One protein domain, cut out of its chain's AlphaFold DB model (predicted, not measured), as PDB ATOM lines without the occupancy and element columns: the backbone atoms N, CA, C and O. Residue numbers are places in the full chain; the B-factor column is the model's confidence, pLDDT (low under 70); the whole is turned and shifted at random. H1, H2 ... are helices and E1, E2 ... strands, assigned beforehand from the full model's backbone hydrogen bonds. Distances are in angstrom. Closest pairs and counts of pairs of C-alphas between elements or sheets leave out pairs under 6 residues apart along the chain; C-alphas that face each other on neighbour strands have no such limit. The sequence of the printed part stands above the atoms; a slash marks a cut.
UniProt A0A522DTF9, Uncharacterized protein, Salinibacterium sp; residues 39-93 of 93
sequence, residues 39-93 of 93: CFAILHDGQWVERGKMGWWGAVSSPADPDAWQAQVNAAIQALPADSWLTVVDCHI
ATOM      1  N   CYS A  39     286.932 249.949 276.151       90.56
ATOM      2  CA  CYS A  39     287.329 248.547 276.064       90.56
ATOM      3  C   CYS A  39     286.094 247.667 275.856       90.56
ATOM      4  O   CYS A  39     284.967 248.069 276.158       90.56
ATOM      5  N   PHE A  40     286.293 246.465 275.309       92.88
ATOM      6  CA  PHE A  40     285.207 245.494 275.168       92.88
ATOM      7  C   PHE A  40     284.827 244.861 276.511       92.88
ATOM      8  O   PHE A  40     283.653 244.598 276.757       92.88
ATOM      9  N   ALA A  41     285.817 244.622 277.367       94.12
ATOM     10  CA  ALA A  41     285.640 244.030 278.679       94.12
ATOM     11  C   ALA A  41     286.627 244.641 279.676       94.12
ATOM     12  O   ALA A  41     287.713 245.079 279.292       94.12
ATOM     13  N   ILE A  42     286.246 244.622 280.949       94.75
ATOM     14  CA  ILE A  42     287.098 244.958 282.086       94.75
ATOM     15  C   ILE A  42     287.250 243.734 282.987       94.75
ATOM     16  O   ILE A  42     286.323 242.933 283.132       94.75
ATOM     17  N   LEU A  43     288.422 243.610 283.605       94.69
ATOM     18  CA  LEU A  43     288.694 242.654 284.670       94.69
ATOM     19  C   LEU A  43     288.940 243.444 285.955       94.69
ATOM     20  O   LEU A  43     289.902 244.206 286.032       94.69
ATOM     21  N   HIS A  44     288.079 243.261 286.950       91.56
ATOM     22  CA  HIS A  44     288.175 243.934 288.244       91.56
ATOM     23  C   HIS A  44     287.862 242.934 289.360       91.56
ATOM     24  O   HIS A  44     286.905 242.176 289.243       91.56
ATOM     25  N   ASP A  45     288.694 242.873 290.403       91.31
ATOM     26  CA  ASP A  45     288.569 241.911 291.515       91.31
ATOM     27  C   ASP A  45     288.373 240.447 291.073       91.31
ATOM     28  O   ASP A  45     287.602 239.677 291.647       91.31
ATOM     29  N   GLY A  46     289.070 240.051 290.002       94.12
ATOM     30  CA  GLY A  46     288.982 238.703 289.432       94.12
ATOM     31  C   GLY A  46     287.679 238.413 288.676       94.12
ATOM     32  O   GLY A  46     287.481 237.283 288.230       94.12
ATOM     33  N   GLN A  47     286.805 239.406 288.502       94.25
ATOM     34  CA  GLN A  47     285.548 239.284 287.775       94.25
ATOM     35  C   GLN A  47     285.624 239.965 286.412       94.25
ATOM     36  O   GLN A  47     286.008 241.130 286.292       94.25
ATOM     37  N   TRP A  48     285.227 239.224 285.379       94.06
ATOM     38  CA  TRP A  48     285.062 239.754 284.033       94.06
ATOM     39  C   TRP A  48     283.698 240.412 283.886       94.06
ATOM     40  O   TRP A  48     282.668 239.810 284.193       94.06
ATOM     41  N   VAL A  49     283.704 241.629 283.356       93.81
ATOM     42  CA  VAL A  49     282.504 242.334 282.916       93.81
ATOM     43  C   VAL A  49     282.705 242.704 281.456       93.81
ATOM     44  O   VAL A  49     283.713 243.310 281.100       93.81
ATOM     45  N   GLU A  50     281.758 242.331 280.606       94.31
ATOM     46  CA  GLU A  50     281.848 242.485 279.154       94.31
ATOM     47  C   GLU A  50     280.694 243.335 278.615       94.31
ATOM     48  O   GLU A  50     279.567 243.271 279.110       94.31
ATOM     49  N   ARG A  51     280.969 244.109 277.558       94.56
ATOM     50  CA  ARG A  51     279.980 244.948 276.863       94.56
ATOM     51  C   ARG A  51     278.873 244.128 276.204       94.56
ATOM     52  O   ARG A  51     277.840 244.661 275.828       94.56
ATOM     53  N   GLY A  52     279.095 242.845 275.998       94.00
ATOM     54  CA  GLY A  52     278.144 241.907 275.430       94.00
ATOM     55  C   GLY A  52     278.759 240.523 275.469       94.00
ATOM     56  O   GLY A  52     279.960 240.385 275.688       94.00
ATOM     57  N   LYS A  53     277.954 239.494 275.236       92.88
ATOM     58  CA  LYS A  53     278.424 238.113 275.314       92.88
ATOM     59  C   LYS A  53     279.228 237.762 274.077       92.88
ATOM     60  O   LYS A  53     278.661 237.701 272.979       92.88
ATOM     61  N   MET A  54     280.524 237.519 274.258       90.56
ATOM     62  CA  MET A  54     281.388 237.057 273.177       90.56
ATOM     63  C   MET A  54     281.015 235.627 272.767       90.56
ATOM     64  O   MET A  54     281.092 234.688 273.558       90.56
ATOM     65  N   GLY A  55     280.579 235.470 271.523       88.25
ATOM     66  CA  GLY A  55     280.205 234.199 270.922       88.25
ATOM     67  C   GLY A  55     281.287 233.636 270.005       88.25
ATOM     68  O   GLY A  55     282.424 234.108 269.938       88.25
ATOM     69  N   TRP A  56     280.915 232.595 269.266       88.62
ATOM     70  CA  TRP A  56     281.818 231.942 268.324       88.62
ATOM     71  C   TRP A  56     282.217 232.907 267.189       88.62
ATOM     72  O   TRP A  56     281.389 233.682 266.712       88.62
ATOM     73  N   TRP A  57     283.482 232.855 266.754       86.88
ATOM     74  CA  TRP A  57     284.045 233.699 265.682       86.88
ATOM     75  C   TRP A  57     283.969 235.213 265.951       86.88
ATOM     76  O   TRP A  57     283.855 235.998 265.015       86.88
ATOM     77  N   GLY A  58     283.996 235.642 267.217       83.00
ATOM     78  CA  GLY A  58     283.943 237.069 267.555       83.00
ATOM     79  C   GLY A  58     282.551 237.698 267.413       83.00
ATOM     80  O   GLY A  58     282.410 238.918 267.482       83.00
ATOM     81  N   ALA A  59     281.505 236.889 267.211       89.19
ATOM     82  CA  ALA A  59     280.137 237.383 267.154       89.19
ATOM     83  C   ALA A  59     279.661 237.796 268.553       89.19
ATOM     84  O   ALA A  59     279.539 236.960 269.446       89.19
ATOM     85  N   VAL A  60     279.356 239.078 268.745       91.81
ATOM     86  CA  VAL A  60     278.854 239.599 270.024       91.81
ATOM     87  C   VAL A  60     277.332 239.500 270.060       91.81
ATOM     88  O   VAL A  60     276.646 240.005 269.174       91.81
ATOM     89  N   SER A  61     276.796 238.878 271.107       93.81
ATOM     90  CA  SER A  61     275.355 238.800 271.368       93.81
ATOM     91  C   SER A  61     274.968 239.640 272.585       93.81
ATOM     92  O   SER A  61     275.783 239.865 273.477       93.81
ATOM     93  N   SER A  62     273.723 240.127 272.613       91.62
ATOM     94  CA  SER A  62     273.208 240.996 273.687       91.62
ATOM     95  C   SER A  62     274.128 242.189 274.014       91.62
ATOM     96  O   SER A  62     274.502 242.353 275.175       91.62
ATOM     97  N   PRO A  63     274.537 243.001 273.017       91.31
ATOM     98  CA  PRO A  63     275.389 244.152 273.275       91.31
ATOM     99  C   PRO A  63     274.660 245.160 274.167       91.31
ATOM    100  O   PRO A  63     273.500 245.500 273.925       91.31
ATOM    101  N   ALA A  64     275.356 245.643 275.186       91.25
ATOM    102  CA  ALA A  64     274.952 246.796 275.963       91.25
ATOM    103  C   ALA A  64     274.919 248.043 275.073       91.25
ATOM    104  O   ALA A  64     275.680 248.165 274.105       91.25
ATOM    105  N   ASP A  65     274.048 248.981 275.438       93.31
ATOM    106  CA  ASP A  65     274.068 250.320 274.862       93.31
ATOM    107  C   ASP A  65     275.463 250.957 275.066       93.31
ATOM    108  O   ASP A  65     276.002 250.876 276.176       93.31
ATOM    109  N   PRO A  66     276.087 251.550 274.028       89.06
ATOM    110  CA  PRO A  66     277.447 252.076 274.131       89.06
ATOM    111  C   PRO A  66     277.628 253.144 275.211       89.06
ATOM    112  O   PRO A  66     278.665 253.153 275.874       89.06
ATOM    113  N   ASP A  67     276.641 254.020 275.402       89.00
ATOM    114  CA  ASP A  67     276.732 255.102 276.381       89.00
ATOM    115  C   ASP A  67     276.515 254.558 277.799       89.00
ATOM    116  O   ASP A  67     277.252 254.922 278.718       89.00
ATOM    117  N   ALA A  68     275.592 253.605 277.974       91.56
ATOM    118  CA  ALA A  68     275.428 252.884 279.235       91.56
ATOM    119  C   ALA A  68     276.688 252.086 279.620       91.56
ATOM    120  O   ALA A  68     277.111 252.114 280.777       91.56
ATOM    121  N   TRP A  69     277.317 251.412 278.652       93.38
ATOM    122  CA  TRP A  69     278.580 250.700 278.858       93.38
ATOM    123  C   TRP A  69     279.696 251.651 279.282       93.38
ATOM    124  O   TRP A  69     280.398 251.396 280.261       93.38
ATOM    125  N   GLN A  70     279.837 252.777 278.584       92.38
ATOM    126  CA  GLN A  70     280.864 253.756 278.903       92.38
ATOM    127  C   GLN A  70     280.652 254.365 280.295       92.38
ATOM    128  O   GLN A  70     281.610 254.514 281.053       92.38
ATOM    129  N   ALA A  71     279.404 254.660 280.668       91.75
ATOM    130  CA  ALA A  71     279.070 255.130 282.008       91.75
ATOM    131  C   ALA A  71     279.456 254.104 283.087       91.75
ATOM    132  O   ALA A  71     280.023 254.481 284.113       91.75
ATOM    133  N   GLN A  72     279.217 252.811 282.843       92.94
ATOM    134  CA  GLN A  72     279.604 251.738 283.757       92.94
ATOM    135  C   GLN A  72     281.128 251.630 283.921       92.94
ATOM    136  O   GLN A  72     281.616 251.551 285.048       92.94
ATOM    137  N   VAL A  73     281.886 251.659 282.820       93.38
ATOM    138  CA  VAL A  73     283.359 251.613 282.854       93.38
ATOM    139  C   VAL A  73     283.925 252.837 283.575       93.38
ATOM    140  O   VAL A  73     284.785 252.699 284.443       93.38
ATOM    141  N   ASN A  74     283.408 254.032 283.279       93.56
ATOM    142  CA  ASN A  74     283.843 255.262 283.936       93.56
ATOM    143  C   ASN A  74     283.554 255.234 285.438       93.56
ATOM    144  O   ASN A  74     284.416 255.627 286.219       93.56
ATOM    145  N   ALA A  75     282.386 254.734 285.853       93.38
ATOM    146  CA  ALA A  75     282.057 254.578 287.267       93.38
ATOM    147  C   ALA A  75     283.016 253.607 287.974       93.38
ATOM    148  O   ALA A  75     283.456 253.891 289.085       93.38
ATOM    149  N   ALA A  76     283.389 252.501 287.319       92.94
ATOM    150  CA  ALA A  76     284.370 251.562 287.857       92.94
ATOM    151  C   ALA A  76     285.747 252.221 288.038       92.94
ATOM    152  O   ALA A  76     286.342 252.097 289.102       92.94
ATOM    153  N   ILE A  77     286.222 252.977 287.043       93.06
ATOM    154  CA  ILE A  77     287.512 253.682 287.113       93.06
ATOM    155  C   ILE A  77     287.490 254.780 288.185       93.06
ATOM    156  O   ILE A  77     288.434 254.899 288.958       93.06
ATOM    157  N   GLN A  78     286.417 255.572 288.260       93.50
ATOM    158  CA  GLN A  78     286.277 256.662 289.236       93.50
ATOM    159  C   GLN A  78     286.182 256.169 290.685       93.50
ATOM    160  O   GLN A  78     286.475 256.931 291.604       93.50
ATOM    161  N   ALA A  79     285.771 254.917 290.895       94.69
ATOM    162  CA  ALA A  79     285.734 254.298 292.214       94.69
ATOM    163  C   ALA A  79     287.118 253.830 292.705       94.69
ATOM    164  O   ALA A  79     287.264 253.524 293.890       94.69
ATOM    165  N   LEU A  80     288.125 253.763 291.826       95.12
ATOM    166  CA  LEU A  80     289.472 253.329 292.191       95.12
ATOM    167  C   LEU A  80     290.234 254.420 292.966       95.12
ATOM    168  O   LEU A  80     290.060 255.613 292.698       95.12
ATOM    169  N   PRO A  81     291.143 254.036 293.884       96.81
ATOM    170  CA  PRO A  81     292.124 254.957 294.451       96.81
ATOM    171  C   PRO A  81     292.920 255.688 293.360       96.81
ATOM    172  O   PRO A  81     293.283 255.089 292.346       96.81
ATOM    173  N   ALA A  82     293.227 256.968 293.575       95.56
ATOM    174  CA  ALA A  82     293.896 257.817 292.582       95.56
ATOM    175  C   ALA A  82     295.303 257.333 292.169       95.56
ATOM    176  O   ALA A  82     295.803 257.723 291.118       95.56
ATOM    177  N   ASP A  83     295.941 256.503 292.991       96.69
ATOM    178  CA  ASP A  83     297.252 255.888 292.774       96.69
ATOM    179  C   ASP A  83     297.171 254.462 292.196       96.69
ATOM    180  O   ASP A  83     298.181 253.759 292.111       96.69
ATOM    181  N   SER A  84     295.978 254.029 291.777       95.88
ATOM    182  CA  SER A  84     295.766 252.716 291.170       95.88
ATOM    183  C   SER A  84     296.434 252.603 289.805       95.88
ATOM    184  O   SER A  84     296.365 253.505 288.969       95.88
ATOM    185  N   TRP A  85     297.020 251.437 289.538       95.00
ATOM    186  CA  TRP A  85     297.555 251.108 288.222       95.00
ATOM    187  C   TRP A  85     296.468 250.515 287.332       95.00
ATOM    188  O   TRP A  85     295.791 249.559 287.708       95.00
ATOM    189  N   LEU A  86     296.347 251.059 286.124       93.75
ATOM    190  CA  LEU A  86     295.492 250.525 285.071       93.75
ATOM    191  C   LEU A  86     296.359 249.908 283.976       93.75
ATOM    192  O   LEU A  86     297.297 250.538 283.488       93.75
ATOM    193  N   THR A  87     295.995 248.704 283.551       94.44
ATOM    194  CA  THR A  87     296.612 248.035 282.403       94.44
ATOM    195  C   THR A  87     295.574 247.913 281.302       94.44
ATOM    196  O   THR A  87     294.537 247.279 281.494       94.44
ATOM    197  N   VAL A  88     295.856 248.500 280.140       93.25
ATOM    198  CA  VAL A  88     295.027 248.341 278.941       93.25
ATOM    199  C   VAL A  88     295.694 247.316 278.041       93.25
ATOM    200  O   VAL A  88     296.845 247.490 277.642       93.25
ATOM    201  N   VAL A  89     294.970 246.243 277.738       92.06
ATOM    202  CA  VAL A  89     295.422 245.208 276.810       92.06
ATOM    203  C   VAL A  89     294.530 245.262 275.584       92.06
ATOM    204  O   VAL A  89     293.323 245.044 275.679       92.06
ATOM    205  N   ASP A  90     295.130 245.576 274.443       90.44
ATOM    206  CA  ASP A  90     294.444 245.563 273.160       90.44
ATOM    207  C   ASP A  90     294.630 244.196 272.488       90.44
ATOM    208  O   ASP A  90     295.720 243.846 272.032       90.44
ATOM    209  N   CYS A  91     293.555 243.410 272.469       82.69
ATOM    210  CA  CYS A  91     293.512 242.086 271.861       82.69
ATOM    211  C   CYS A  91     292.721 242.158 270.552       82.69
ATOM    212  O   CYS A  91     291.504 241.969 270.546       82.69
ATOM    213  N   HIS A  92     293.410 242.410 269.442       79.56
ATOM    214  CA  HIS A  92     292.828 242.266 268.109       79.56
ATOM    215  C   HIS A  92     292.800 240.777 267.718       79.56
ATOM    216  O   HIS A  92     293.842 240.120 267.722       79.56
ATOM    217  N   ILE A  93     291.604 240.257 267.415       69.62
ATOM    218  CA  ILE A  93     291.361 238.911 266.859       69.62
ATOM    219  C   ILE A  93     291.239 239.015 265.341       69.62
ATOM    220  O   ILE A  93     290.554 239.959 264.883       69.62
TER     221      ILE A  93
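This is residues 39 to 93 of the 93 residues of an uncharacterized protein of Salinibacterium sp (UniProt A0A522DTF9). Little regular structure is present: a small strand hairpin, E1 and E2, lies between helix H1 and the tail of residues 86 to 93, with long loops linking the parts. Residues 78 to 85 stick out at one end. The 55 printed residues run E1, E2, H1, an antiparallel pair of strands then one helix; the class is mixed, with 21 residues in named elements. The whole is elongated, 37 by 22 by 18 A, and only just loose, close to compact, with a radius of gyration of the C-alphas of 12.4 A.

E1, residues 41 to 44, and E2, residues 47 to 50, form an antiparallel hairpin at 160 degrees; N 42 and O 49 are 2.9 A apart, within hydrogen-bond range. The closest C-alphas of E1 and H1, residues 66 to 78, are those of Ile 42 and Val 73, 7.7 A apart. In H1 every O i to N i+4 pair is within hydrogen-bond range.

E1 begins at C-alpha 41 (285.640, 244.030, 278.679) and, like E2, measures 9.9 A. H1 measures 18.1 A and ends at C-alpha 78 (286.277, 256.662, 289.236).

The printed part has no cut. The link E2 to H1 is long; within it residues 53 to 54 pair antiparallel with 60 to 61. Residue 93 has pLDDT under 70.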